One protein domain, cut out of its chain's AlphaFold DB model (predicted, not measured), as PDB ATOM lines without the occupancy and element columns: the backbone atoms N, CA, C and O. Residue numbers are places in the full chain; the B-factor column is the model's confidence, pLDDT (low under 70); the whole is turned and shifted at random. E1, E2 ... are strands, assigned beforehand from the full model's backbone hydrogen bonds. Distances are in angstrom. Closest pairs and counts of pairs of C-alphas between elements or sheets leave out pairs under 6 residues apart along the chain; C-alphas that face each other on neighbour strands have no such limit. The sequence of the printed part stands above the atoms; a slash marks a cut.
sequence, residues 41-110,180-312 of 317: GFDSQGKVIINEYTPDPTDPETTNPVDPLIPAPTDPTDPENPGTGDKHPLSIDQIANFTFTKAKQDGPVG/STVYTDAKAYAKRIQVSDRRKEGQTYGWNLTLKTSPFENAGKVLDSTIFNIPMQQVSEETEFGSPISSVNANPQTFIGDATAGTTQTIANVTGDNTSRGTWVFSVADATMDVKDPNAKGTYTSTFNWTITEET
ATOM      1  N   GLY A  41     -99.141 -51.707  80.277       70.12
ATOM      2  CA  GLY A  41    -100.348 -52.403  80.708       70.12
ATOM      3  C   GLY A  41    -100.736 -53.488  79.709       70.12
ATOM      4  O   GLY A  41    -100.685 -53.250  78.503       70.12
ATOM      5  N   PHE A  42    -101.140 -54.657  80.203       77.88
ATOM      6  CA  PHE A  42    -101.636 -55.762  79.382       77.88
ATOM      7  C   PHE A  42    -102.925 -56.325  79.963       77.88
ATOM      8  O   PHE A  42    -103.045 -56.468  81.179       77.88
ATOM      9  N   ASP A  43    -103.853 -56.707  79.093       78.75
ATOM     10  CA  ASP A  43    -105.133 -57.277  79.499       78.75
ATOM     11  C   ASP A  43    -105.151 -58.792  79.293       78.75
ATOM     12  O   ASP A  43    -104.831 -59.293  78.213       78.75
ATOM     13  N   SER A  44    -105.590 -59.523  80.316       82.69
ATOM     14  CA  SER A  44    -106.059 -60.905  80.208       82.69
ATOM     15  C   SER A  44    -107.528 -61.011  80.616       82.69
ATOM     16  O   SER A  44    -108.159 -60.033  81.029       82.69
ATOM     17  N   GLN A  45    -108.115 -62.193  80.453       77.69
ATOM     18  CA  GLN A  45    -109.532 -62.430  80.710       77.69
ATOM     19  C   GLN A  45    -109.730 -63.434  81.844       77.69
ATOM     20  O   GLN A  45    -109.106 -64.495  81.867       77.69
ATOM     21  N   GLY A  46    -110.646 -63.113  82.757       70.44
ATOM     22  CA  GLY A  46    -111.225 -64.033  83.727       70.44
ATOM     23  C   GLY A  46    -112.640 -64.417  83.306       70.44
ATOM     24  O   GLY A  46    -113.457 -63.554  82.996       70.44
ATOM     25  N   LYS A  47    -112.959 -65.709  83.308       82.88
ATOM     26  CA  LYS A  47    -114.281 -66.231  82.939       82.88
ATOM     27  C   LYS A  47    -114.756 -67.249  83.965       82.88
ATOM     28  O   LYS A  47    -113.978 -68.099  84.371       82.88
ATOM     29  N   VAL A  48    -116.033 -67.223  84.332       80.75
ATOM     30  CA  VAL A  48    -116.681 -68.283  85.122       80.75
ATOM     31  C   VAL A  48    -118.035 -68.635  84.517       80.75
ATOM     32  O   VAL A  48    -118.752 -67.766  84.017       80.75
ATOM     33  N   ILE A  49    -118.377 -69.923  84.526       80.00
ATOM     34  CA  ILE A  49    -119.639 -70.436  83.979       80.00
ATOM     35  C   ILE A  49    -120.441 -71.080  85.110       80.00
ATOM     36  O   ILE A  49    -120.072 -72.144  85.603       80.00
ATOM     37  N   ILE A  50    -121.559 -70.458  85.488       77.56
ATOM     38  CA  ILE A  50    -122.484 -70.959  86.510       77.56
ATOM     39  C   ILE A  50    -123.646 -71.670  85.807       77.56
ATOM     40  O   ILE A  50    -124.579 -71.019  85.329       77.56
ATOM     41  N   ASN A  51    -123.593 -73.003  85.761       70.44
ATOM     42  CA  ASN A  51    -124.646 -73.858  85.202       70.44
ATOM     43  C   ASN A  51    -125.310 -74.705  86.297       70.44
ATOM     44  O   ASN A  51    -124.677 -75.088  87.281       70.44
ATOM     45  N   GLU A  52    -126.585 -75.052  86.102       47.72
ATOM     46  CA  GLU A  52    -127.213 -76.132  86.867       47.72
ATOM     47  C   GLU A  52    -126.559 -77.450  86.444       47.72
ATOM     48  O   GLU A  52    -126.453 -77.737  85.252       47.72
ATOM     49  N   TYR A  53    -126.086 -78.241  87.404       37.69
ATOM     50  CA  TYR A  53    -125.584 -79.577  87.104       37.69
ATOM     51  C   TYR A  53    -126.771 -80.466  86.720       37.69
ATOM     52  O   TYR A  53    -127.441 -81.024  87.586       37.69
ATOM     53  N   THR A  54    -127.044 -80.596  85.426       32.19
ATOM     54  CA  THR A  54    -127.742 -81.761  84.884       32.19
ATOM     55  C   THR A  54    -126.665 -82.728  84.406       32.19
ATOM     56  O   THR A  54    -125.992 -82.402  83.427       32.19
ATOM     57  N   PRO A  55    -126.433 -83.873  85.074       33.28
ATOM     58  CA  PRO A  55    -125.547 -84.884  84.522       33.28
ATOM     59  C   PRO A  55    -126.162 -85.377  83.211       33.28
ATOM     60  O   PRO A  55    -127.161 -86.094  83.231       33.28
ATOM     61  N   ASP A  56    -125.600 -84.955  82.081       36.31
ATOM     62  CA  ASP A  56    -125.860 -85.584  80.793       36.31
ATOM     63  C   ASP A  56    -124.961 -86.831  80.711       36.31
ATOM     64  O   ASP A  56    -123.735 -86.702  80.721       36.31
ATOM     65  N   PRO A  57    -125.524 -88.052  80.687       41.16
ATOM     66  CA  PRO A  57    -124.741 -89.282  80.616       41.16
ATOM     67  C   PRO A  57    -124.092 -89.518  79.239       41.16
ATOM     68  O   PRO A  57    -123.515 -90.586  79.032       41.16
ATOM     69  N   THR A  58    -124.200 -88.579  78.292       38.19
ATOM     70  CA  THR A  58    -123.812 -88.792  76.893       38.19
ATOM     71  C   THR A  58    -122.957 -87.705  76.242       38.19
ATOM     72  O   THR A  58    -122.834 -87.756  75.028       38.19
ATOM     73  N   ASP A  59    -122.317 -86.778  76.962       40.06
ATOM     74  CA  ASP A  59    -121.511 -85.726  76.309       40.06
ATOM     75  C   ASP A  59    -120.098 -86.217  75.893       40.06
ATOM     76  O   ASP A  59    -119.248 -86.437  76.765       40.06
ATOM     77  N   PRO A  60    -119.800 -86.443  74.591       41.84
ATOM     78  CA  PRO A  60    -118.430 -86.604  74.130       41.84
ATOM     79  C   PRO A  60    -117.741 -85.236  74.123       41.84
ATOM     80  O   PRO A  60    -118.244 -84.300  73.511       41.84
ATOM     81  N   GLU A  61    -116.566 -85.150  74.754       36.94
ATOM     82  CA  GLU A  61    -115.688 -83.971  74.767       36.94
ATOM     83  C   GLU A  61    -115.800 -83.116  73.490       36.94
ATOM     84  O   GLU A  61    -115.381 -83.518  72.400       36.94
ATOM     85  N   THR A  62    -116.390 -81.926  73.616       36.34
ATOM     86  CA  THR A  62    -116.547 -81.005  72.493       36.34
ATOM     87  C   THR A  62    -115.186 -80.444  72.090       36.34
ATOM     88  O   THR A  62    -114.546 -79.712  72.844       36.34
ATOM     89  N   THR A  63    -114.755 -80.763  70.873       34.72
ATOM     90  CA  THR A  63    -113.568 -80.200  70.225       34.72
ATOM     91  C   THR A  63    -113.717 -78.688  70.029       34.72
ATOM     92  O   THR A  63    -114.623 -78.248  69.316       34.72
ATOM     93  N   ASN A  64    -112.815 -77.897  70.613       35.53
ATOM     94  CA  ASN A  64    -112.691 -76.464  70.323       35.53
ATOM     95  C   ASN A  64    -112.194 -76.224  68.878       35.53
ATOM     96  O   ASN A  64    -111.475 -77.067  68.331       35.53
ATOM     97  N   PRO A  65    -112.554 -75.091  68.243       35.22
ATOM     98  CA  PRO A  65    -112.093 -74.748  66.899       35.22
ATOM     99  C   PRO A  65    -110.580 -74.490  66.863       35.22
ATOM    100  O   PRO A  65    -110.018 -73.875  67.767       35.22
ATOM    101  N   VAL A  66    -109.934 -74.958  65.794       30.05
ATOM    102  CA  VAL A  66    -108.503 -74.762  65.518       30.05
ATOM    103  C   VAL A  66    -108.310 -73.403  64.835       30.05
ATOM    104  O   VAL A  66    -108.846 -73.195  63.746       30.05
ATOM    105  N   ASP A  67    -107.551 -72.502  65.460       35.50
ATOM    106  CA  ASP A  67    -107.121 -71.221  64.875       35.50
ATOM    107  C   ASP A  67    -105.828 -71.431  64.043       35.50
ATOM    108  O   ASP A  67    -104.989 -72.255  64.430       35.50
ATOM    109  N   PRO A  68    -105.637 -70.780  62.876       30.53
ATOM    110  CA  PRO A  68    -104.500 -71.046  62.007       30.53
ATOM    111  C   PRO A  68    -103.198 -70.416  62.533       30.53
ATOM    112  O   PRO A  68    -103.142 -69.240  62.881       30.53
ATOM    113  N   LEU A  69    -102.135 -71.228  62.518       30.36
ATOM    114  CA  LEU A  69    -100.775 -70.944  62.995       30.36
ATOM    115  C   LEU A  69    -100.172 -69.607  62.515       30.36
ATOM    116  O   LEU A  69    -100.040 -69.372  61.312       30.36
ATOM    117  N   ILE A  70     -99.587 -68.862  63.462       34.44
ATOM    118  CA  ILE A  70     -98.424 -67.982  63.249       34.44
ATOM    119  C   ILE A  70     -97.348 -68.386  64.281       34.44
ATOM    120  O   ILE A  70     -97.671 -68.458  65.465       34.44
ATOM    121  N   PRO A  71     -96.089 -68.681  63.891       31.81
ATOM    122  CA  PRO A  71     -95.083 -69.176  64.826       31.81
ATOM    123  C   PRO A  71     -94.378 -68.019  65.555       31.81
ATOM    124  O   PRO A  71     -93.536 -67.329  64.982       31.81
ATOM    125  N   ALA A  72     -94.702 -67.848  66.832       39.06
ATOM    126  CA  ALA A  72     -93.872 -67.216  67.861       39.06
ATOM    127  C   ALA A  72     -93.529 -68.306  68.903       39.06
ATOM    128  O   ALA A  72     -94.220 -69.329  68.908       39.06
ATOM    129  N   PRO A  73     -92.461 -68.178  69.715       36.25
ATOM    130  CA  PRO A  73     -92.040 -69.246  70.621       36.25
ATOM    131  C   PRO A  73     -93.198 -69.637  71.547       36.25
ATOM    132  O   PRO A  73     -93.621 -68.864  72.398       36.25
ATOM    133  N   THR A  74     -93.748 -70.830  71.328       40.41
ATOM    134  CA  THR A  74     -94.821 -71.390  72.146       40.41
ATOM    135  C   THR A  74     -94.227 -71.847  73.464       40.41
ATOM    136  O   THR A  74     -93.315 -72.680  73.458       40.41
ATOM    137  N   ASP A  75     -94.762 -71.348  74.575       44.31
ATOM    138  CA  ASP A  75     -94.565 -71.960  75.882       44.31
ATOM    139  C   ASP A  75     -95.063 -73.421  75.806       44.31
ATOM    140  O   ASP A  75     -96.247 -73.652  75.542       44.31
ATOM    141  N   PRO A  76     -94.195 -74.436  75.986       42.09
ATOM    142  CA  PRO A  76     -94.611 -75.835  75.935       42.09
ATOM    143  C   PRO A  76     -95.544 -76.230  77.096       42.09
ATOM    144  O   PRO A  76     -96.116 -77.319  77.061       42.09
ATOM    145  N   THR A  77     -95.693 -75.376  78.117       49.94
ATOM    146  CA  THR A  77     -96.586 -75.560  79.270       49.94
ATOM    147  C   THR A  77     -97.900 -74.773  79.190       49.94
ATOM    148  O   THR A  77     -98.867 -75.203  79.814       49.94
ATOM    149  N   ASP A  78     -97.987 -73.717  78.371       54.78
ATOM    150  CA  ASP A  78     -99.230 -72.987  78.066       54.78
ATOM    151  C   ASP A  78     -99.302 -72.601  76.569       54.78
ATOM    152  O   ASP A  78     -99.012 -71.465  76.185       54.78
ATOM    153  N   PRO A  79     -99.694 -73.537  75.685       54.78
ATOM    154  CA  PRO A  79     -99.687 -73.324  74.236       54.78
ATOM    155  C   PRO A  79    -100.712 -72.283  73.752       54.78
ATOM    156  O   PRO A  79    -100.682 -71.902  72.583       54.78
ATOM    157  N   GLU A  80    -101.619 -71.825  74.621       62.38
ATOM    158  CA  GLU A  80    -102.609 -70.783  74.320       62.38
ATOM    159  C   GLU A  80    -102.062 -69.364  74.592       62.38
ATOM    160  O   GLU A  80    -102.739 -68.379  74.291       62.38
ATOM    161  N   ASN A  81    -100.835 -69.239  75.119       64.56
ATOM    162  CA  ASN A  81    -100.198 -67.967  75.454       64.56
ATOM    163  C   ASN A  81     -98.942 -67.712  74.592       64.56
ATOM    164  O   ASN A  81     -97.848 -68.161  74.941       64.56
ATOM    165  N   PRO A  82     -99.047 -66.968  73.474       59.31
ATOM    166  CA  PRO A  82     -97.907 -66.689  72.594       59.31
ATOM    167  C   PRO A  82     -96.921 -65.651  73.167       59.31
ATOM    168  O   PRO A  82     -95.973 -65.259  72.485       59.31
ATOM    169  N   GLY A  83     -97.154 -65.176  74.395       67.00
ATOM    170  CA  GLY A  83     -96.492 -64.007  74.955       67.00
ATOM    171  C   GLY A  83     -97.019 -62.690  74.381       67.00
ATOM    172  O   GLY A  83     -97.789 -62.646  73.423       67.00
ATOM    173  N   THR A  84     -96.613 -61.585  74.995       71.38
ATOM    174  CA  THR A  84     -97.046 -60.225  74.640       71.38
ATOM    175  C   THR A  84     -96.269 -59.653  73.453       71.38
ATOM    176  O   THR A  84     -96.700 -58.678  72.837       71.38
ATOM    177  N   GLY A  85     -95.107 -60.236  73.135       71.69
ATOM    178  CA  GLY A  85     -94.175 -59.721  72.129       71.69
ATOM    179  C   GLY A  85     -93.468 -58.426  72.539       71.69
ATOM    180  O   GLY A  85     -92.781 -57.827  71.705       71.69
ATOM    181  N   ASP A  86     -93.624 -57.994  73.793       71.69
ATOM    182  CA  ASP A  86     -93.038 -56.761  74.291       71.69
ATOM    183  C   ASP A  86     -91.504 -56.863  74.413       71.69
ATOM    184  O   ASP A  86     -90.943 -57.872  74.839       71.69
ATOM    185  N   LYS A  87     -90.812 -55.803  73.993       76.62
ATOM    186  CA  LYS A  87     -89.349 -55.675  74.010       76.62
ATOM    187  C   LYS A  87     -88.876 -54.409  74.724       76.62
ATOM    188  O   LYS A  87     -87.705 -54.046  74.586       76.62
ATOM    189  N   HIS A  88     -89.757 -53.718  75.449       82.12
ATOM    190  CA  HIS A  88     -89.361 -52.565  76.252       82.12
ATOM    191  C   HIS A  88     -88.313 -52.947  77.321       82.12
ATOM    192  O   HIS A  88     -88.177 -54.122  77.680       82.12
ATOM    193  N   PRO A  89     -87.546 -51.964  77.836       82.44
ATOM    194  CA  PRO A  89     -86.544 -52.208  78.870       82.44
ATOM    195  C   PRO A  89     -87.105 -52.846  80.142       82.44
ATOM    196  O   PRO A  89     -86.399 -53.615  80.768       82.44
ATOM    197  N   LEU A  90     -88.349 -52.558  80.512       85.19
ATOM    198  CA  LEU A  90     -89.082 -53.255  81.564       85.19
ATOM    199  C   LEU A  90     -90.419 -53.685  80.967       85.19
ATOM    200  O   LEU A  90     -91.164 -52.828  80.489       85.19
ATOM    201  N   SER A  91     -90.703 -54.984  80.952       86.19
ATOM    202  CA  SER A  91     -91.870 -55.517  80.250       86.19
ATOM    203  C   SER A  91     -92.492 -56.714  80.951       86.19
ATOM    204  O   SER A  91     -91.852 -57.439  81.717       86.19
ATOM    205  N   ILE A  92     -93.765 -56.930  80.635       86.81
ATOM    206  CA  ILE A  92     -94.455 -58.187  80.889       86.81
ATOM    207  C   ILE A  92     -94.426 -58.954  79.573       86.81
ATOM    208  O   ILE A  92     -94.977 -58.491  78.579       86.81
ATOM    209  N   ASP A  93     -93.765 -60.103  79.557       83.06
ATOM    210  CA  ASP A  93     -93.553 -60.895  78.347       83.06
ATOM    211  C   ASP A  93     -94.643 -61.956  78.151       83.06
ATOM    212  O   ASP A  93     -94.894 -62.371  77.023       83.06
ATOM    213  N   GLN A  94     -95.295 -62.405  79.228       83.50
ATOM    214  CA  GLN A  94     -96.370 -63.407  79.207       83.50
ATOM    215  C   GLN A  94     -97.382 -63.127  80.324       83.50
ATOM    216  O   GLN A  94     -96.982 -62.795  81.440       83.50
ATOM    217  N   ILE A  95     -98.679 -63.294  80.036       84.19
ATOM    218  CA  ILE A  95     -99.788 -63.185  81.005       84.19
ATOM    219  C   ILE A  95    -100.811 -64.296  80.803       84.19
ATOM    220  O   ILE A  95    -101.100 -64.678  79.674       84.19
ATOM    221  N   ALA A  96    -101.394 -64.787  81.892       82.44
ATOM    222  CA  ALA A  96    -102.349 -65.887  81.860       82.44
ATOM    223  C   ALA A  96    -103.809 -65.406  81.781       82.44
ATOM    224  O   ALA A  96    -104.208 -64.451  82.456       82.44
ATOM    225  N   ASN A  97    -104.632 -66.127  81.014       84.38
ATOM    226  CA  ASN A  97    -106.096 -66.065  81.098       84.38
ATOM    227  C   ASN A  97    -106.604 -67.047  82.160       84.38
ATOM    228  O   ASN A  97    -105.962 -68.062  82.410       84.38
ATOM    229  N   PHE A  98    -107.782 -66.820  82.741       83.31
ATOM    230  CA  PHE A  98    -108.380 -67.686  83.767       83.31
ATOM    231  C   PHE A  98    -109.792 -68.104  83.374       83.31
ATOM    232  O   PHE A  98    -110.609 -67.274  82.982       83.31
ATOM    233  N   THR A  99    -110.098 -69.396  83.475       85.38
ATOM    234  CA  THR A  99    -111.451 -69.916  83.253       85.38
ATOM    235  C   THR A  99    -111.823 -70.818  84.411       85.38
ATOM    236  O   THR A  99    -111.353 -71.941  84.490       85.38
ATOM    237  N   PHE A 100    -112.691 -70.346  85.293       83.25
ATOM    238  CA  PHE A 100    -113.169 -71.092  86.445       83.25
ATOM    239  C   PHE A 100    -114.359 -71.975  86.049       83.25
ATOM    240  O   PHE A 100    -115.395 -71.496  85.575       83.25
ATOM    241  N   THR A 101    -114.219 -73.277  86.261       78.06
ATOM    242  CA  THR A 101    -115.273 -74.281  86.072       78.06
ATOM    243  C   THR A 101    -115.590 -74.962  87.389       78.06
ATOM    244  O   THR A 101    -114.742 -75.036  88.277       78.06
ATOM    245  N   LYS A 102    -116.825 -75.451  87.536       75.81
ATOM    246  CA  LYS A 102    -117.232 -76.150  88.754       75.81
ATOM    247  C   LYS A 102    -116.299 -77.341  88.958       75.81
ATOM    248  O   LYS A 102    -116.148 -78.153  88.045       75.81
ATOM    249  N   ALA A 103    -115.681 -77.440  90.132       60.31
ATOM    250  CA  ALA A 103    -114.812 -78.568  90.431       60.31
ATOM    251  C   ALA A 103    -115.605 -79.879  90.290       60.31
ATOM    252  O   ALA A 103    -116.745 -79.977  90.759       60.31
ATOM    253  N   LYS A 104    -115.018 -80.889  89.636       44.81
ATOM    254  CA  LYS A 104    -115.587 -82.240  89.569       44.81
ATOM    255  C   LYS A 104    -115.539 -82.818  90.990       44.81
ATOM    256  O   LYS A 104    -114.486 -83.221  91.466       44.81
ATOM    257  N   GLN A 105    -116.656 -82.725  91.706       43.56
ATOM    258  CA  GLN A 105    -116.760 -83.115  93.111       43.56
ATOM    259  C   GLN A 105    -117.043 -84.616  93.232       43.56
ATOM    260  O   GLN A 105    -118.181 -85.039  93.048       43.56
ATOM    261  N   ASP A 106    -116.039 -85.403  93.620       28.59
ATOM    262  CA  ASP A 106    -116.262 -86.720  94.225       28.59
ATOM    263  C   ASP A 106    -116.440 -86.534  95.746       28.59
ATOM    264  O   ASP A 106    -115.501 -86.688  96.524       28.59
ATOM    265  N   GLY A 107    -117.642 -86.135  96.189       29.77
ATOM    266  CA  GLY A 107    -118.003 -86.075  97.617       29.77
ATOM    267  C   GLY A 107    -118.816 -84.843  98.055       29.77
ATOM    268  O   GLY A 107    -118.913 -83.869  97.308       29.77
ATOM    269  N   PRO A 108    -119.442 -84.884  99.254       25.19
ATOM    270  CA  PRO A 108    -120.277 -83.800  99.767       25.19
ATOM    271  C   PRO A 108    -119.480 -82.509 100.000       25.19
ATOM    272  O   PRO A 108    -118.333 -82.520 100.442       25.19
ATOM    273  N   VAL A 109    -120.132 -81.391  99.684       33.59
ATOM    274  CA  VAL A 109    -119.585 -80.033  99.683       33.59
ATOM    275  C   VAL A 109    -119.170 -79.596 101.092       33.59
ATOM    276  O   VAL A 109    -119.981 -79.630 102.015       33.59
ATOM    277  N   GLY A 110    -117.932 -79.111 101.220       40.72
ATOM    278  CA  GLY A 110    -117.504 -78.263 102.336       40.72
ATOM    279  C   GLY A 110    -116.810 -78.983 103.489       40.72
ATOM    280  O   GLY A 110    -117.350 -79.039 104.589       40.72
ATOM    281  N   SER A 180    -122.227 -72.149  99.132       64.62
ATOM    282  CA  SER A 180    -121.136 -71.648  98.304       64.62
ATOM    283  C   SER A 180    -120.632 -72.771  97.420       64.62
ATOM    284  O   SER A 180    -120.481 -73.912  97.867       64.62
ATOM    285  N   THR A 181    -120.404 -72.464  96.148       70.31
ATOM    286  CA  THR A 181    -119.854 -73.415  95.185       70.31
ATOM    287  C   THR A 181    -118.450 -72.980  94.801       70.31
ATOM    288  O   THR A 181    -118.251 -71.882  94.286       70.31
ATOM    289  N   VAL A 182    -117.487 -73.883  94.993       75.56
ATOM    290  CA  VAL A 182    -116.098 -73.661  94.593       75.56
ATOM    291  C   VAL A 182    -115.903 -74.068  93.136       75.56
ATOM    292  O   VAL A 182    -116.175 -75.202  92.727       75.56
ATOM    293  N   TYR A 183    -115.390 -73.124  92.366       79.56
ATOM    294  CA  TYR A 183    -114.917 -73.292  91.007       79.56
ATOM    295  C   TYR A 183    -113.387 -73.291  91.027       79.56
ATOM    296  O   TYR A 183    -112.762 -72.546  91.783       79.56
ATOM    297  N   THR A 184    -112.776 -74.126  90.200       77.81
ATOM    298  CA  THR A 184    -111.324 -74.182  89.996       77.81
ATOM    299  C   THR A 184    -111.021 -73.799  88.561       77.81
ATOM    300  O   THR A 184    -111.882 -73.941  87.689       77.81
ATOM    301  N   ASP A 185    -109.811 -73.323  88.291       74.44
ATOM    302  CA  ASP A 185    -109.399 -73.133  86.906       74.44
ATOM    303  C   ASP A 185    -109.532 -74.447  86.108       74.44
ATOM    304  O   ASP A 185    -109.234 -75.538  86.594       74.44
ATOM    305  N   ALA A 186    -110.083 -74.336  84.903       64.56
ATOM    306  CA  ALA A 186    -110.509 -75.457  84.072       64.56
ATOM    307  C   ALA A 186    -109.336 -76.216  83.455       64.56
ATOM    308  O   ALA A 186    -109.495 -77.344  82.984       64.56
ATOM    309  N   LYS A 187    -108.164 -75.581  83.400       66.25
ATOM    310  CA  LYS A 187    -106.962 -76.174  82.836       66.25
ATOM    311  C   LYS A 187    -106.161 -76.807  83.969       66.25
ATOM    312  O   LYS A 187    -105.858 -76.173  84.969       66.25
ATOM    313  N   ALA A 188    -105.802 -78.074  83.786       58.66
ATOM    314  CA  ALA A 188    -105.036 -78.842  84.767       58.66
ATOM    315  C   ALA A 188    -103.530 -78.516  84.772       58.66
ATOM    316  O   ALA A 188    -102.779 -79.114  85.540       58.66
ATOM    317  N   TYR A 189    -103.070 -77.622  83.893       61.81
ATOM    318  CA  TYR A 189    -101.678 -77.187  83.840       61.81
ATOM    319  C   TYR A 189    -101.508 -75.834  84.524       61.81
ATOM    320  O   TYR A 189    -102.398 -74.984  84.500       61.81
ATOM    321  N   ALA A 190    -100.335 -75.642  85.120       74.06
ATOM    322  CA  ALA A 190     -99.973 -74.362  85.695       74.06
ATOM    323  C   ALA A 190     -99.735 -73.332  84.583       74.06
ATOM    324  O   ALA A 190     -99.052 -73.623  83.601       74.06
ATOM    325  N   LYS A 191    -100.288 -72.133  84.750       82.56
ATOM    326  CA  LYS A 191    -100.142 -71.031  83.792       82.56
ATOM    327  C   LYS A 191     -98.906 -70.207  84.100       82.56
ATOM    328  O   LYS A 191     -98.461 -70.172  85.250       82.56
ATOM    329  N   ARG A 192     -98.383 -69.518  83.086       82.56
ATOM    330  CA  ARG A 192     -97.169 -68.706  83.204       82.56
ATOM    331  C   ARG A 192     -97.439 -67.217  83.118       82.56
ATOM    332  O   ARG A 192     -98.253 -66.747  82.324       82.56
ATOM    333  N   ILE A 193     -96.708 -66.483  83.946       86.69
ATOM    334  CA  ILE A 193     -96.536 -65.038  83.840       86.69
ATOM    335  C   ILE A 193     -95.036 -64.783  83.808       86.69
ATOM    336  O   ILE A 193     -94.302 -65.350  84.618       86.69
ATOM    337  N   GLN A 194     -94.579 -63.929  82.899       87.19
ATOM    338  CA  GLN A 194     -93.164 -63.599  82.773       87.19
ATOM    339  C   GLN A 194     -92.969 -62.089  82.795       87.19
ATOM    340  O   GLN A 194     -93.617 -61.358  82.048       87.19
ATOM    341  N   VAL A 195     -92.041 -61.637  83.631       87.25
ATOM    342  CA  VAL A 195     -91.579 -60.249  83.707       87.25
ATOM    343  C   VAL A 195     -90.104 -60.210  83.350       87.25
ATOM    344  O   VAL A 195     -89.331 -61.018  83.863       87.25
ATOM    345  N   SER A 196     -89.710 -59.252  82.518       84.94
ATOM    346  CA  SER A 196     -88.314 -59.042  82.144       84.94
ATOM    347  C   SER A 196     -87.863 -57.622  82.426       84.94
ATOM    348  O   SER A 196     -88.465 -56.653  81.964       84.94
ATOM    349  N   ASP A 197     -86.737 -57.516  83.122       83.88
ATOM    350  CA  ASP A 197     -85.981 -56.283  83.281       83.88
ATOM    351  C   ASP A 197     -84.701 -56.350  82.441       83.88
ATOM    352  O   ASP A 197     -83.724 -57.037  82.754       83.88
ATOM    353  N   ARG A 198     -84.732 -55.626  81.329       81.06
ATOM    354  CA  ARG A 198     -83.683 -55.473  80.323       81.06
ATOM    355  C   ARG A 198     -82.999 -54.103  80.404       81.06
ATOM    356  O   ARG A 198     -82.152 -53.833  79.548       81.06
ATOM    357  N   ARG A 199     -83.323 -53.261  81.399       79.75
ATOM    358  CA  ARG A 199     -82.721 -51.928  81.608       79.75
ATOM    359  C   ARG A 199     -81.197 -52.011  81.740       79.75
ATOM    360  O   ARG A 199     -80.639 -53.072  82.010       79.75
ATOM    361  N   LYS A 200     -80.487 -50.911  81.466       73.00
ATOM    362  CA  LYS A 200     -79.012 -50.913  81.412       73.00
ATOM    363  C   LYS A 200     -78.405 -51.086  82.811       73.00
ATOM    364  O   LYS A 200     -78.954 -50.622  83.804       73.00
ATOM    365  N   GLU A 201     -77.241 -51.733  82.873       63.56
ATOM    366  CA  GLU A 201     -76.462 -51.878  84.109       63.56
ATOM    367  C   GLU A 201     -76.130 -50.500  84.716       63.56
ATOM    368  O   GLU A 201     -75.810 -49.558  83.990       63.56
ATOM    369  N   GLY A 202     -76.237 -50.375  86.043       58.12
ATOM    370  CA  GLY A 202     -76.036 -49.112  86.769       58.12
ATOM    371  C   GLY A 202     -77.307 -48.290  87.014       58.12
ATOM    372  O   GLY A 202     -77.246 -47.296  87.733       58.12
ATOM    373  N   GLN A 203     -78.459 -48.708  86.479       62.69
ATOM    374  CA  GLN A 203     -79.773 -48.185  86.856       62.69
ATOM    375  C   GLN A 203     -80.324 -48.994  88.042       62.69
ATOM    376  O   GLN A 203     -80.655 -50.168  87.898       62.69
ATOM    377  N   THR A 204     -80.374 -48.397  89.236       61.91
ATOM    378  CA  THR A 204     -80.899 -49.045  90.451       61.91
ATOM    379  C   THR A 204     -82.381 -48.735  90.608       61.91
ATOM    380  O   THR A 204     -82.751 -47.789  91.302       61.91
ATOM    381  N   TYR A 205     -83.228 -49.524  89.955       71.19
ATOM    382  CA  TYR A 205     -84.674 -49.414  90.101       71.19
ATOM    383  C   TYR A 205     -85.260 -50.788  90.373       71.19
ATOM    384  O   TYR A 205     -84.974 -51.745  89.656       71.19
ATOM    385  N   GLY A 206     -86.111 -50.868  91.387       82.38
ATOM    386  CA  GLY A 206     -87.013 -51.994  91.535       82.38
ATOM    387  C   GLY A 206     -88.107 -51.977  90.465       82.38
ATOM    388  O   GLY A 206     -88.144 -51.114  89.576       82.38
ATOM    389  N   TRP A 207     -89.027 -52.923  90.562       87.56
ATOM    390  CA  TRP A 207     -90.262 -52.917  89.787       87.56
ATOM    391  C   TRP A 207     -91.409 -53.496  90.611       87.56
ATOM    392  O   TRP A 207     -91.195 -54.301  91.516       87.56
ATOM    393  N   ASN A 208     -92.633 -53.087  90.283       89.81
ATOM    394  CA  ASN A 208     -93.866 -53.603  90.870       89.81
ATOM    395  C   ASN A 208     -94.769 -54.145  89.764       89.81
ATOM    396  O   ASN A 208     -95.078 -53.432  88.809       89.81
ATOM    397  N   LEU A 209     -95.218 -55.387  89.918       91.31
ATOM    398  CA  LEU A 209     -96.268 -55.986  89.108       91.31
ATOM    399  C   LEU A 209     -97.590 -55.887  89.869       91.31
ATOM    400  O   LEU A 209     -97.742 -56.441  90.959       91.31
ATOM    401  N   THR A 210     -98.551 -55.186  89.279       91.69
ATOM    402  CA  THR A 210     -99.896 -54.982  89.819       91.69
ATOM    403  C   THR A 210    -100.918 -55.701  88.952       91.69
ATOM    404  O   THR A 210    -100.856 -55.618  87.727       91.69
ATOM    405  N   LEU A 211    -101.886 -56.360  89.583       91.50
ATOM    406  CA  LEU A 211    -103.082 -56.880  88.927       91.50
ATOM    407  C   LEU A 211    -104.295 -56.077  89.394       91.50
ATOM    408  O   LEU A 211    -104.523 -55.926  90.595       91.50
ATOM    409  N   LYS A 212    -105.085 -55.589  88.438       90.00
ATOM    410  CA  LYS A 212    -106.393 -54.979  88.650       90.00
ATOM    411  C   LYS A 212    -107.473 -55.753  87.907       90.00
ATOM    412  O   LYS A 212    -107.360 -55.956  86.707       90.00
ATOM    413  N   THR A 213    -108.561 -56.113  88.571       91.19
ATOM    414  CA  THR A 213    -109.712 -56.750  87.912       91.19
ATOM    415  C   THR A 213    -110.884 -55.792  87.749       91.19
ATOM    416  O   THR A 213    -111.074 -54.884  88.560       91.19
ATOM    417  N   SER A 214    -111.685 -55.989  86.701       91.44
ATOM    418  CA  SER A 214    -113.047 -55.452  86.637       91.44
ATOM    419  C   SER A 214    -114.010 -56.349  87.427       91.44
ATOM    420  O   SER A 214    -113.658 -57.494  87.743       91.44
ATOM    421  N   PRO A 215    -115.245 -55.897  87.698       91.44
ATOM    422  CA  PRO A 215    -116.297 -56.792  88.155       91.44
ATOM    423  C   PRO A 215    -116.489 -57.973  87.192       91.44
ATOM    424  O   PRO A 215    -116.240 -57.850  85.987       91.44
ATOM    425  N   PHE A 216    -116.914 -59.118  87.724       91.88
ATOM    426  CA  PHE A 216    -117.363 -60.247  86.914       91.88
ATOM    427  C   PHE A 216    -118.812 -60.018  86.513       91.88
ATOM    428  O   PHE A 216    -119.706 -60.086  87.354       91.88
ATOM    429  N   GLU A 217    -119.043 -59.774  85.226       91.69
ATOM    430  CA  GLU A 217    -120.346 -59.363  84.713       91.69
ATOM    431  C   GLU A 217    -120.916 -60.328  83.677       91.69
ATOM    432  O   GLU A 217    -120.204 -60.872  82.834       91.69
ATOM    433  N   ASN A 218    -122.236 -60.494  83.720       91.38
ATOM    434  CA  ASN A 218    -123.036 -61.180  82.720       91.38
ATOM    435  C   ASN A 218    -124.282 -60.343  82.415       91.38
ATOM    436  O   ASN A 218    -125.172 -60.212  83.258       91.38
ATOM    437  N   ALA A 219    -124.352 -59.771  81.210       88.88
ATOM    438  CA  ALA A 219    -125.487 -58.960  80.759       88.88
ATOM    439  C   ALA A 219    -125.901 -57.861  81.771       88.88
ATOM    440  O   ALA A 219    -127.088 -57.650  82.025       88.88
ATOM    441  N   GLY A 220    -124.913 -57.188  82.375       86.62
ATOM    442  CA  GLY A 220    -125.114 -56.123  83.366       86.62
ATOM    443  C   GLY A 220    -125.423 -56.601  84.790       86.62
ATOM    444  O   GLY A 220    -125.683 -55.774  85.661       86.62
ATOM    445  N   LYS A 221    -125.409 -57.914  85.051       89.31
ATOM    446  CA  LYS A 221    -125.442 -58.479  86.406       89.31
ATOM    447  C   LYS A 221    -124.028 -58.801  86.858       89.31
ATOM    448  O   LYS A 221    -123.300 -59.460  86.123       89.31
ATOM    449  N   VAL A 222    -123.679 -58.379  88.064       90.12
ATOM    450  CA  VAL A 222    -122.376 -58.629  88.685       90.12
ATOM    451  C   VAL A 222    -122.469 -59.853  89.599       90.12
ATOM    452  O   VAL A 222    -123.519 -60.069  90.205       90.12
ATOM    453  N   LEU A 223    -121.395 -60.642  89.698       86.69
ATOM    454  CA  LEU A 223    -121.284 -61.664  90.742       86.69
ATOM    455  C   LEU A 223    -121.116 -61.016  92.109       86.69
ATOM    456  O   LEU A 223    -120.096 -60.387  92.375       86.69
ATOM    457  N   ASP A 224    -122.107 -61.213  92.971       82.06
ATOM    458  CA  ASP A 224    -122.091 -60.688  94.332       82.06
ATOM    459  C   ASP A 224    -121.356 -61.653  95.269       82.06
ATOM    460  O   ASP A 224    -121.406 -62.880  95.097       82.06
ATOM    461  N   SER A 225    -120.673 -61.081  96.263       75.25
ATOM    462  CA  SER A 225    -120.095 -61.774  97.417       75.25
ATOM    463  C   SER A 225    -119.193 -62.958  97.041       75.25
ATOM    464  O   SER A 225    -119.052 -63.919  97.799       75.25
ATOM    465  N   THR A 226    -118.588 -62.881  95.854       78.69
ATOM    466  CA  THR A 226    -117.748 -63.917  95.258       78.69
ATOM    467  C   THR A 226    -116.288 -63.524  95.414       78.69
ATOM    468  O   THR A 226    -115.872 -62.448  94.983       78.69
ATOM    469  N   ILE A 227    -115.505 -64.420  96.010       81.56
ATOM    470  CA  ILE A 227    -114.071 -64.223  96.221       81.56
ATOM    471  C   ILE A 227    -113.325 -65.153  95.279       81.56
ATOM    472  O   ILE A 227    -113.667 -66.329  95.163       81.56
ATOM    473  N   PHE A 228    -112.282 -64.660  94.625       80.81
ATOM    474  CA  PHE A 228    -111.387 -65.506  93.845       80.81
ATOM    475  C   PHE A 228    -109.942 -65.331  94.278       80.81
ATOM    476  O   PHE A 228    -109.532 -64.284  94.775       80.81
ATOM    477  N   ASN A 229    -109.185 -66.402  94.106       84.50
ATOM    478  CA  ASN A 229    -107.821 -66.548  94.558       84.50
ATOM    479  C   ASN A 229    -106.962 -67.043  93.390       84.50
ATOM    480  O   ASN A 229    -107.268 -68.070  92.779       84.50
ATOM    481  N   ILE A 230    -105.887 -66.312  93.112       84.88
ATOM    482  CA  ILE A 230    -104.876 -66.644  92.113       84.88
ATOM    483  C   ILE A 230    -103.537 -66.742  92.851       84.88
ATOM    484  O   ILE A 230    -102.879 -65.719  93.079       84.88
ATOM    485  N   PRO A 231    -103.137 -67.946  93.287       82.25
ATOM    486  CA  PRO A 231    -101.872 -68.126  93.972       82.25
ATOM    487  C   PRO A 231    -100.741 -68.089  92.945       82.25
ATOM    488  O   PRO A 231    -100.797 -68.735  91.900       82.25
ATOM    489  N   MET A 232     -99.705 -67.319  93.253       83.06
ATOM    490  CA  MET A 232     -98.579 -67.114  92.357       83.06
ATOM    491  C   MET A 232     -97.288 -67.522  93.052       83.06
ATOM    492  O   MET A 232     -97.055 -67.169  94.208       83.06
ATOM    493  N   GLN A 233     -96.446 -68.269  92.346       83.19
ATOM    494  CA  GLN A 233     -95.147 -68.705  92.848       83.19
ATOM    495  C   GLN A 233     -94.072 -68.434  91.807       83.19
ATOM    496  O   GLN A 233     -94.241 -68.771  90.639       83.19
ATOM    497  N   GLN A 234     -92.951 -67.852  92.227       84.94
ATOM    498  CA  GLN A 234     -91.787 -67.739  91.358       84.94
ATOM    499  C   GLN A 234     -91.203 -69.133  91.136       84.94
ATOM    500  O   GLN A 234     -90.990 -69.887  92.087       84.94
ATOM    501  N   VAL A 235     -90.914 -69.452  89.884       80.94
ATOM    502  CA  VAL A 235     -90.237 -70.686  89.493       80.94
ATOM    503  C   VAL A 235     -88.872 -70.371  88.896       80.94
ATOM    504  O   VAL A 235     -88.637 -69.292  88.349       80.94
ATOM    505  N   SER A 236     -87.954 -71.324  89.016       69.31
ATOM    506  CA  SER A 236     -86.634 -71.237  88.399       69.31
ATOM    507  C   SER A 236     -86.671 -71.946  87.053       69.31
ATOM    508  O   SER A 236     -86.751 -73.172  87.016       69.31
ATOM    509  N   GLU A 237     -86.596 -71.188  85.963       64.75
ATOM    510  CA  GLU A 237     -86.573 -71.725  84.599       64.75
ATOM    511  C   GLU A 237     -85.450 -71.083  83.782       64.75
ATOM    512  O   GLU A 237     -85.092 -69.922  83.998       64.75
ATOM    513  N   GLU A 238     -84.871 -71.857  82.860       54.78
ATOM    514  CA  GLU A 238     -83.965 -71.313  81.852       54.78
ATOM    515  C   GLU A 238     -84.793 -70.523  80.841       54.78
ATOM    516  O   GLU A 238     -85.654 -71.081  80.163       54.78
ATOM    517  N   THR A 239     -84.544 -69.219  80.745       53.50
ATOM    518  CA  THR A 239     -85.242 -68.357  79.783       53.50
ATOM    519  C   THR A 239     -84.344 -68.044  78.592       53.50
ATOM    520  O   THR A 239     -83.116 -68.072  78.699       53.50
ATOM    521  N   GLU A 240     -84.945 -67.712  77.447       42.62
ATOM    522  CA  GLU A 240     -84.236 -67.399  76.192       42.62
ATOM    523  C   GLU A 240     -83.285 -66.185  76.325       42.62
ATOM    524  O   GLU A 240     -82.351 -66.023  75.542       42.62
ATOM    525  N   PHE A 241     -83.470 -65.364  77.369       45.66
ATOM    526  CA  PHE A 241     -82.615 -64.224  77.728       45.66
ATOM    527  C   PHE A 241     -81.598 -64.534  78.846       45.66
ATOM    528  O   PHE A 241     -80.940 -63.624  79.354       45.66
ATOM    529  N   GLY A 242     -81.431 -65.814  79.190       44.50
ATOM    530  CA  GLY A 242     -80.653 -66.297  80.327       44.50
ATOM    531  C   GLY A 242     -81.521 -66.458  81.575       44.50
ATOM    532  O   GLY A 242     -82.462 -65.699  81.805       44.50
ATOM    533  N   SER A 243     -81.219 -67.460  82.405       45.56
ATOM    534  CA  SER A 243     -81.698 -67.481  83.794       45.56
ATOM    535  C   SER A 243     -81.367 -66.138  84.457       45.56
ATOM    536  O   SER A 243     -80.334 -65.553  84.109       45.56
ATOM    537  N   PRO A 244     -82.190 -65.630  85.398       46.47
ATOM    538  CA  PRO A 244     -81.848 -64.415  86.129       46.47
ATOM    539  C   PRO A 244     -80.402 -64.518  86.615       46.47
ATOM    540  O   PRO A 244     -79.990 -65.593  87.068       46.47
ATOM    541  N   ILE A 245     -79.628 -63.428  86.510       46.62
ATOM    542  CA  ILE A 245     -78.352 -63.339  87.226       46.62
ATOM    543  C   ILE A 245     -78.708 -63.631  88.684       46.62
ATOM    544  O   ILE A 245     -79.449 -62.897  89.334       46.62
ATOM    545  N   SER A 246     -78.294 -64.820  89.100       45.62
ATOM    546  CA  SER A 246     -78.782 -65.600  90.228       45.62
ATOM    547  C   SER A 246     -79.028 -64.763  91.489       45.62
ATOM    548  O   SER A 246     -78.137 -64.020  91.888       45.62
ATOM    549  N   SER A 247     -80.180 -64.994  92.146       54.84
ATOM    550  CA  SER A 247     -80.504 -64.780  93.583       54.84
ATOM    551  C   SER A 247     -81.577 -63.754  93.997       54.84
ATOM    552  O   SER A 247     -81.921 -63.738  95.179       54.84
ATOM    553  N   VAL A 248     -82.191 -62.978  93.095       64.56
ATOM    554  CA  VAL A 248     -83.244 -62.014  93.500       64.56
ATOM    555  C   VAL A 248     -84.650 -62.619  93.379       64.56
ATOM    556  O   VAL A 248     -85.118 -62.933  92.283       64.56
ATOM    557  N   ASN A 249     -85.322 -62.790  94.523       74.38
ATOM    558  CA  ASN A 249     -86.709 -63.257  94.625       74.38
ATOM    559  C   ASN A 249     -87.677 -62.070  94.477       74.38
ATOM    560  O   ASN A 249     -87.512 -61.061  95.156       74.38
ATOM    561  N   ALA A 250     -88.684 -62.202  93.614       72.62
ATOM    562  CA  ALA A 250     -89.676 -61.171  93.309       72.62
ATOM    563  C   ALA A 250     -90.881 -61.138  94.277       72.62
ATOM    564  O   ALA A 250     -91.963 -60.688  93.901       72.62
ATOM    565  N   ASN A 251     -90.712 -61.637  95.508       81.12
ATOM    566  CA  ASN A 251     -91.708 -61.630  96.591       81.12
ATOM    567  C   ASN A 251     -93.156 -61.916  96.128       81.12
ATOM    568  O   ASN A 251     -94.063 -61.147  96.465       81.12
ATOM    569  N   PRO A 252     -93.406 -62.995  95.358       84.00
ATOM    570  CA  PRO A 252     -94.720 -63.249  94.785       84.00
ATOM    571  C   PRO A 252     -95.778 -63.409  95.881       84.00
ATOM    572  O   PRO A 252     -95.547 -64.060  96.902       84.00
ATOM    573  N   GLN A 253     -96.941 -62.812  95.652       79.75
ATOM    574  CA  GLN A 253     -98.098 -62.840  96.532       79.75
ATOM    575  C   GLN A 253     -99.282 -63.489  95.827       79.75
ATOM    576  O   GLN A 253     -99.471 -63.380  94.615       79.75
ATOM    577  N   THR A 254    -100.126 -64.118  96.630       78.44
ATOM    578  CA  THR A 254    -101.437 -64.581  96.197       78.44
ATOM    579  C   THR A 254    -102.367 -63.392  95.973       78.44
ATOM    580  O   THR A 254    -102.584 -62.600  96.890       78.44
ATOM    581  N   PHE A 255    -102.969 -63.292  94.789       79.75
ATOM    582  CA  PHE A 255    -104.013 -62.304  94.534       79.75
ATOM    583  C   PHE A 255    -105.356 -62.808  95.059       79.75
ATOM    584  O   PHE A 255    -105.800 -63.891  94.679       79.75
ATOM    585  N   ILE A 256    -106.023 -62.007  95.890       79.62
ATOM    586  CA  ILE A 256    -107.368 -62.301  96.405       79.62
ATOM    587  C   ILE A 256    -108.314 -61.177  95.999       79.62
ATOM    588  O   ILE A 256    -108.196 -60.065  96.507       79.62
ATOM    589  N   GLY A 257    -109.222 -61.450  95.069       76.38
ATOM    590  CA  GLY A 257    -110.121 -60.447  94.508       76.38
ATOM    591  C   GLY A 257    -111.571 -60.615  94.941       76.38
ATOM    592  O   GLY A 257    -112.057 -61.734  95.102       76.38
ATOM    593  N   ASP A 258    -112.261 -59.482  95.057       80.44
ATOM    594  CA  ASP A 258    -113.720 -59.392  95.117       80.44
ATOM    595  C   ASP A 258    -114.265 -59.218  93.694       80.44
ATOM    596  O   ASP A 258    -113.894 -58.287  92.965       80.44
ATOM    597  N   ALA A 259    -115.144 -60.130  93.286       80.81
ATOM    598  CA  ALA A 259    -115.753 -60.131  91.964       80.81
ATOM    599  C   ALA A 259    -116.733 -58.962  91.730       80.81
ATOM    600  O   ALA A 259    -117.125 -58.740  90.584       80.81
ATOM    601  N   THR A 260    -117.101 -58.214  92.776       77.25
ATOM    602  CA  THR A 260    -118.136 -57.171  92.742       77.25
ATOM    603  C   THR A 260    -117.592 -55.798  92.360       77.25
ATOM    604  O   THR A 260    -118.118 -55.136  91.471       77.25
ATOM    605  N   ALA A 261    -116.546 -55.342  93.049       73.00
ATOM    606  CA  ALA A 261    -115.991 -53.998  92.869       73.00
ATOM    607  C   ALA A 261    -114.798 -53.967  91.899       73.00
ATOM    608  O   ALA A 261    -114.363 -52.893  91.477       73.00
ATOM    609  N   GLY A 262    -114.255 -55.143  91.564       73.19
ATOM    610  CA  GLY A 262    -112.890 -55.244  91.070       73.19
ATOM    611  C   GLY A 262    -111.885 -55.003  92.200       73.19
ATOM    612  O   GLY A 262    -112.183 -54.403  93.231       73.19
ATOM    613  N   THR A 263    -110.669 -55.511  92.057       77.94
ATOM    614  CA  THR A 263    -109.636 -55.400  93.099       77.94
ATOM    615  C   THR A 263    -108.302 -55.075  92.457       77.94
ATOM    616  O   THR A 263    -108.014 -55.580  91.382       77.94
ATOM    617  N   THR A 264    -107.497 -54.218  93.093       86.50
ATOM    618  CA  THR A 264    -106.128 -53.891  92.659       86.50
ATOM    619  C   THR A 264    -105.139 -54.303  93.739       86.50
ATOM    620  O   THR A 264    -105.311 -53.896  94.886       86.50
ATOM    621  N   GLN A 265    -104.122 -55.091  93.392       86.69
ATOM    622  CA  GLN A 265    -103.068 -55.520  94.319       86.69
ATOM    623  C   GLN A 265    -101.717 -55.621  93.615       86.69
ATOM    624  O   GLN A 265    -101.644 -56.075  92.470       86.69
ATOM    625  N   THR A 266    -100.651 -55.263  94.329       87.75
ATOM    626  CA  THR A 266     -99.288 -55.655  93.959       87.75
ATOM    627  C   THR A 266     -99.124 -57.139  94.241       87.75
ATOM    628  O   THR A 266     -99.369 -57.595  95.356       87.75
ATOM    629  N   ILE A 267     -98.732 -57.891  93.221       88.06
ATOM    630  CA  ILE A 267     -98.656 -59.354  93.268       88.06
ATOM    631  C   ILE A 267     -97.220 -59.867  93.187       88.06
ATOM    632  O   ILE A 267     -96.961 -60.997  93.573       88.06
ATOM    633  N   ALA A 268     -96.283 -59.057  92.707       88.94
ATOM    634  CA  ALA A 268     -94.856 -59.334  92.768       88.94
ATOM    635  C   ALA A 268     -94.092 -58.015  92.716       88.94
ATOM    636  O   ALA A 268     -94.544 -57.055  92.085       88.94
ATOM    637  N   ASN A 269     -92.934 -57.969  93.358       89.12
ATOM    638  CA  ASN A 269     -92.057 -56.815  93.300       89.12
ATOM    639  C   ASN A 269     -90.601 -57.197  93.565       89.12
ATOM    640  O   ASN A 269     -90.300 -58.133  94.304       89.12
ATOM    641  N   VAL A 270     -89.697 -56.404  93.005       85.38
ATOM    642  CA  VAL A 270     -88.266 -56.421  93.319       85.38
ATOM    643  C   VAL A 270     -87.907 -55.038  93.836       85.38
ATOM    644  O   VAL A 270     -88.256 -54.062  93.178       85.38
ATOM    645  N   THR A 271     -87.244 -54.952  94.995       79.81
ATOM    646  CA  THR A 271     -86.907 -53.671  95.636       79.81
ATOM    647  C   THR A 271     -85.470 -53.218  95.378       79.81
ATOM    648  O   THR A 271     -84.556 -54.041  95.280       79.81
ATOM    649  N   GLY A 272     -85.267 -51.903  95.279       65.44
ATOM    650  CA  GLY A 272     -83.998 -51.280  94.890       65.44
ATOM    651  C   GLY A 272     -82.873 -51.297  95.936       65.44
ATOM    652  O   GLY A 272     -82.828 -50.441  96.812       65.44
ATOM    653  N   ASP A 273     -81.912 -52.198  95.741       57.25
ATOM    654  CA  ASP A 273     -80.474 -52.067  96.073       57.25
ATOM    655  C   ASP A 273     -79.628 -53.207  95.461       57.25
ATOM    656  O   ASP A 273     -78.413 -53.067  95.313       57.25
ATOM    657  N   ASN A 274     -80.266 -54.292  95.000       51.22
ATOM    658  CA  ASN A 274     -79.610 -55.390  94.290       51.22
ATOM    659  C   ASN A 274     -79.845 -55.360  92.772       51.22
ATOM    660  O   ASN A 274     -80.911 -55.657  92.242       51.22
ATOM    661  N   THR A 275     -78.766 -55.014  92.088       56.53
ATOM    662  CA  THR A 275     -78.548 -54.895  90.649       56.53
ATOM    663  C   THR A 275     -78.735 -56.200  89.860       56.53
ATOM    664  O   THR A 275     -77.746 -56.809  89.445       56.53
ATOM    665  N   SER A 276     -79.954 -56.635  89.547       60.12
ATOM    666  CA  SER A 276     -80.083 -57.646  88.492       60.12
ATOM    667  C   SER A 276     -81.264 -57.417  87.572       60.12
ATOM    668  O   SER A 276     -82.408 -57.754  87.854       60.12
ATOM    669  N   ARG A 277     -80.906 -56.940  86.378       74.38
ATOM    670  CA  ARG A 277     -81.552 -57.357  85.136       74.38
ATOM    671  C   ARG A 277     -81.841 -58.850  85.209       74.38
ATOM    672  O   ARG A 277     -81.004 -59.634  85.672       74.38
ATOM    673  N   GLY A 278     -82.990 -59.250  84.713       78.62
ATOM    674  CA  GLY A 278     -83.381 -60.637  84.801       78.62
ATOM    675  C   GLY A 278     -84.759 -60.873  84.244       78.62
ATOM    676  O   GLY A 278     -85.496 -59.943  83.921       78.62
ATOM    677  N   THR A 279     -85.071 -62.152  84.157       81.75
ATOM    678  CA  THR A 279     -86.391 -62.638  83.810       81.75
ATOM    679  C   THR A 279     -86.930 -63.376  85.024       81.75
ATOM    680  O   THR A 279     -86.268 -64.273  85.553       81.75
ATOM    681  N   TRP A 280     -88.120 -62.997  85.471       85.19
ATOM    682  CA  TRP A 280     -88.853 -63.683  86.525       85.19
ATOM    683  C   TRP A 280     -90.034 -64.397  85.898       85.19
ATOM    684  O   TRP A 280     -90.869 -63.772  85.245       85.19
ATOM    685  N   VAL A 281     -90.085 -65.709  86.106       84.88
ATOM    686  CA  VAL A 281     -91.191 -66.554  85.666       84.88
ATOM    687  C   VAL A 281     -91.999 -66.945  86.891       84.88
ATOM    688  O   VAL A 281     -91.456 -67.393  87.905       84.88
ATOM    689  N   PHE A 282     -93.308 -66.780  86.789       85.62
ATOM    690  CA  PHE A 282     -94.260 -67.161  87.810       85.62
ATOM    691  C   PHE A 282     -95.157 -68.271  87.290       85.62
ATOM    692  O   PHE A 282     -95.671 -68.211  86.175       85.62
ATOM    693  N   SER A 283     -95.338 -69.279  88.129       83.75
ATOM    694  CA  SER A 283     -96.324 -70.329  87.960       83.75
ATOM    695  C   SER A 283     -97.584 -69.970  88.737       83.75
ATOM    696  O   SER A 283     -97.515 -69.529  89.890       83.75
ATOM    697  N   VAL A 284     -98.731 -70.172  88.098       83.56
ATOM    698  CA  VAL A 284    -100.055 -70.028  88.694       83.56
ATOM    699  C   VAL A 284    -100.788 -71.354  88.546       83.56
ATOM    700  O   VAL A 284    -101.158 -71.749  87.440       83.56
ATOM    701  N   ALA A 285    -100.995 -72.041  89.663       78.62
ATOM    702  CA  ALA A 285    -101.710 -73.313  89.743       78.62
ATOM    703  C   ALA A 285    -102.859 -73.195  90.747       78.62
ATOM    704  O   ALA A 285    -102.829 -72.323  91.603       78.62
ATOM    705  N   ASP A 286    -103.874 -74.052  90.664       78.25
ATOM    706  CA  ASP A 286    -104.927 -74.141  91.688       78.25
ATOM    707  C   ASP A 286    -105.675 -72.821  91.968       78.25
ATOM    708  O   ASP A 286    -106.117 -72.562  93.093       78.25
ATOM    709  N   ALA A 287    -105.837 -71.970  90.950       83.81
ATOM    710  CA  ALA A 287    -106.675 -70.786  91.071       83.81
ATOM    711  C   ALA A 287    -108.124 -71.208  91.352       83.81
ATOM    712  O   ALA A 287    -108.661 -72.132  90.731       83.81
ATOM    713  N   THR A 288    -108.762 -70.529  92.302       82.62
ATOM    714  CA  THR A 288    -110.108 -70.873  92.779       82.62
ATOM    715  C   THR A 288    -111.019 -69.661  92.792       82.62
ATOM    716  O   THR A 288    -110.564 -68.533  92.953       82.62
ATOM    717  N   MET A 289    -112.315 -69.898  92.645       83.94
ATOM    718  CA  MET A 289    -113.356 -68.896  92.805       83.94
ATOM    719  C   MET A 289    -114.483 -69.492  93.640       83.94
ATOM    720  O   MET A 289    -115.034 -70.535  93.299       83.94
ATOM    721  N   ASP A 290    -114.802 -68.835  94.743       80.38
ATOM    722  CA  ASP A 290    -115.862 -69.216  95.660       80.38
ATOM    723  C   ASP A 290    -117.094 -68.350  95.391       80.38
ATOM    724  O   ASP A 290    -117.127 -67.168  95.743       80.38
ATOM    725  N   VAL A 291    -118.073 -68.929  94.692       80.00
ATOM    726  CA  VAL A 291    -119.301 -68.238  94.289       80.00
ATOM    727  C   VAL A 291    -120.394 -68.542  95.300       80.00
ATOM    728  O   VAL A 291    -120.846 -69.686  95.406       80.00
ATOM    729  N   LYS A 292    -120.855 -67.500  95.994       75.62
ATOM    730  CA  LYS A 292    -121.939 -67.605  96.974       75.62
ATOM    731  C   LYS A 292    -123.306 -67.562  96.304       75.62
ATOM    732  O   LYS A 292    -123.497 -66.892  95.289       75.62
ATOM    733  N   ASP A 293    -124.274 -68.252  96.886       67.06
ATOM    734  CA  ASP A 293    -125.676 -68.085  96.528       67.06
ATOM    735  C   ASP A 293    -126.253 -66.779  97.121       67.06
ATOM    736  O   ASP A 293    -125.830 -66.364  98.202       67.06
ATOM    737  N   PRO A 294    -127.251 -66.144  96.468       73.31
ATOM    738  CA  PRO A 294    -127.845 -66.509  95.184       73.31
ATOM    739  C   PRO A 294    -127.256 -65.697  94.015       73.31
ATOM    740  O   PRO A 294    -127.682 -64.573  93.751       73.31
ATOM    741  N   ASN A 295    -126.350 -66.290  93.237       80.81
ATOM    742  CA  ASN A 295    -125.932 -65.723  91.952       80.81
ATOM    743  C   ASN A 295    -126.740 -66.333  90.794       80.81
ATOM    744  O   ASN A 295    -127.000 -67.536  90.745       80.81
ATOM    745  N   ALA A 296    -127.168 -65.500  89.840       79.69
ATOM    746  CA  ALA A 296    -127.913 -65.984  88.681       79.69
ATOM    747  C   ALA A 296    -127.014 -66.834  87.773       79.69
ATOM    748  O   ALA A 296    -125.825 -66.558  87.623       79.69
ATOM    749  N   LYS A 297    -127.590 -67.835  87.105       83.75
ATOM    750  CA  LYS A 297    -126.858 -68.655  86.132       83.75
ATOM    751  C   LYS A 297    -126.341 -67.830  84.957       83.75
ATOM    752  O   LYS A 297    -126.966 -66.850  84.542       83.75
ATOM    753  N   GLY A 298    -125.254 -68.311  84.367       85.31
ATOM    754  CA  GLY A 298    -124.731 -67.840  83.094       85.31
ATOM    755  C   GLY A 298    -123.216 -67.677  83.090       85.31
ATOM    756  O   GLY A 298    -122.515 -68.203  83.950       85.31
ATOM    757  N   THR A 299    -122.713 -66.986  82.068       89.06
ATOM    758  CA  THR A 299    -121.278 -66.773  81.856       89.06
ATOM    759  C   THR A 299    -120.910 -65.372  82.299       89.06
ATOM    760  O   THR A 299    -121.358 -64.411  81.681       89.06
ATOM    761  N   TYR A 300    -120.092 -65.271  83.341       91.44
ATOM    762  CA  TYR A 300    -119.585 -64.000  83.837       91.44
ATOM    763  C   TYR A 300    -118.137 -63.820  83.401       91.44
ATOM    764  O   TYR A 300    -117.338 -64.759  83.470       91.44
ATOM    765  N   THR A 301    -117.803 -62.615  82.953       91.75
ATOM    766  CA  THR A 301    -116.463 -62.262  82.475       91.75
ATOM    767  C   THR A 301    -115.926 -61.044  83.206       91.75
ATOM    768  O   THR A 301    -116.685 -60.131  83.520       91.75
ATOM    769  N   SER A 302    -114.620 -61.022  83.438       91.81
ATOM    770  CA  SER A 302    -113.874 -59.910  84.021       91.81
ATOM    771  C   SER A 302    -112.599 -59.675  83.212       91.81
ATOM    772  O   SER A 302    -111.999 -60.618  82.698       91.81
ATOM    773  N   THR A 303    -112.177 -58.417  83.102       91.12
ATOM    774  CA  THR A 303    -110.888 -58.043  82.511       91.12
ATOM    775  C   THR A 303    -109.837 -57.912  83.600       91.12
ATOM    776  O   THR A 303    -110.037 -57.217  84.598       91.12
ATOM    777  N   PHE A 304    -108.707 -58.580  83.402       90.75
ATOM    778  CA  PHE A 304    -107.567 -58.600  84.304       90.75
ATOM    779  C   PHE A 304    -106.487 -57.708  83.697       90.75
ATOM    780  O   PHE A 304    -105.849 -58.071  82.718       90.75
ATOM    781  N   ASN A 305    -106.322 -56.523  84.266       89.94
ATOM    782  CA  ASN A 305    -105.381 -55.504  83.832       89.94
ATOM    783  C   ASN A 305    -104.084 -55.691  84.625       89.94
ATOM    784  O   ASN A 305    -104.037 -55.429  85.830       89.94
ATOM    785  N   TRP A 306    -103.038 -56.148  83.954       91.12
ATOM    786  CA  TRP A 306    -101.697 -56.302  84.501       91.12
ATOM    787  C   TRP A 306    -100.911 -55.040  84.207       91.12
ATOM    788  O   TRP A 306    -100.951 -54.523  83.094       91.12
ATOM    789  N   THR A 307    -100.200 -54.514  85.190       90.88
ATOM    790  CA  THR A 307     -99.408 -53.298  85.024       90.88
ATOM    791  C   THR A 307     -98.063 -53.486  85.683       90.88
ATOM    792  O   THR A 307     -97.998 -53.877  86.848       90.88
ATOM    793  N   ILE A 308     -96.998 -53.182  84.946       89.69
ATOM    794  CA  ILE A 308     -95.652 -53.120  85.501       89.69
ATOM    795  C   ILE A 308     -95.196 -51.669  85.610       89.69
ATOM    796  O   ILE A 308     -95.318 -50.888  84.664       89.69
ATOM    797  N   THR A 309     -94.690 -51.300  86.781       88.88
ATOM    798  CA  THR A 309     -94.149 -49.963  87.041       88.88
ATOM    799  C   THR A 309     -92.747 -50.066  87.612       88.88
ATOM    800  O   THR A 309     -92.417 -51.022  88.314       88.88
ATOM    801  N   GLU A 310     -91.930 -49.050  87.364       85.75
ATOM    802  CA  GLU A 310     -90.657 -48.908  88.062       85.75
ATOM    803  C   GLU A 310     -90.912 -48.570  89.535       85.75
ATOM    804  O   GLU A 310     -91.862 -47.856  89.870       85.75
ATOM    805  N   GLU A 311     -90.078 -49.092  90.429       76.06
ATOM    806  CA  GLU A 311     -90.029 -48.605  91.802       76.06
ATOM    807  C   GLU A 311     -89.085 -47.401  91.854       76.06
ATOM    808  O   GLU A 311     -87.895 -47.509  91.542       76.06
ATOM    809  N   THR A 312     -89.607 -46.240  92.243       64.88
ATOM    810  CA  THR A 312     -88.769 -45.087  92.578       64.88
ATOM    811  C   THR A 312     -88.019 -45.369  93.881       64.88
ATOM    812  O   THR A 312     -88.676 -45.715  94.867       64.88
TER     813      THR A 312
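What this domain is: This is residues 41 to 110 and 180 to 312 of the 317 residues of the protein "WxL domain-containing protein" of Vagococcus zengguangii (UniProt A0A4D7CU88). A long sheet of nine strands curls like part of a barrel, and a smaller sheet, E2, E5, E11 and E8, faces part of it, the two making an elongated sandwich. From this body a long loop, residues 51 to 89, swings away, and its residues 54 to 69 stick out free. The 203 printed residues hold no named helix and 13 named strands, E1 to E13 in chain order; the class is all strand, though under half of the residues, 86, are in named elements. The large sheet, order E9, E7, E12, E4, E3, E1, E13, E6, E10, is mixed, and the small one, order E2, E5, E11, E8, is antiparallel. The whole is compact, with a radius of gyration of the C-alphas of 18.7 A and spans of 61 by 37 by 32 A.

Where its parts are: Begin in the large sheet with its longest strand, E13, residues 298 to 311: find C-alpha 298 at (-124.731, -67.840, 83.094) and run 40.6 A to C-alpha 311 at (-90.029, -48.605, 91.802). E1, residues 41 to 50, starts at C-alpha 41 (-100.348, -52.403, 80.708) and runs 29.5 A. E6, 206 to 213, spans 23.5 A, and E10, 264 to 270, spans 18.1 A. The same sheet has E3, 98 to 102; E4, 180 to 185; E12, 288 to 292; E7, 227 to 230; and E9, 255 to 258. In the small sheet look for E5, 191 to 197, 20.5 A; E11, 278 to 284, 19.5 A; E2, 90 to 94; and E8, 232 to 235.

How they stand to each other: Start at E1 and E13, antiparallel at 155 degrees, with N 44 and O 304 2.8 A apart. E13 and E6 are antiparallel, N 210 to O 307 2.8 A. On the other side of E1, E3 is parallel at 11 degrees, N 100 to O 47 2.7 A. The sheet is a folded sheet, bent back into two leaves that face each other, with E4 as the hinge. In the small sheet E5 and E11 are antiparallel, N 195 to O 280 2.9 A. The parts of the two sheets that face each other are 9.6 A centre to centre; the closest C-alphas of E2 and E13, those of Ser 91 and Ile 308, are 6.9 A apart. E4 with E12, E5 with E11, E6 with E10 and E7 with E9 form a jelly roll, nested antiparallel pairs wound over both sheets.

The domain as a whole: The two farthest C-alphas, Pro 57 and Gly 202, are 63.4 A apart. Residues 111 to 179 are not printed, and C-alphas 110 and 180 are 8.6 A apart across the cut. The links E1 to E2, E6 to E7 and E8 to E9 are long. Mean pLDDT of the printed part is 70.8; residues 52 to 83 and 236 to 248 are among those under 70.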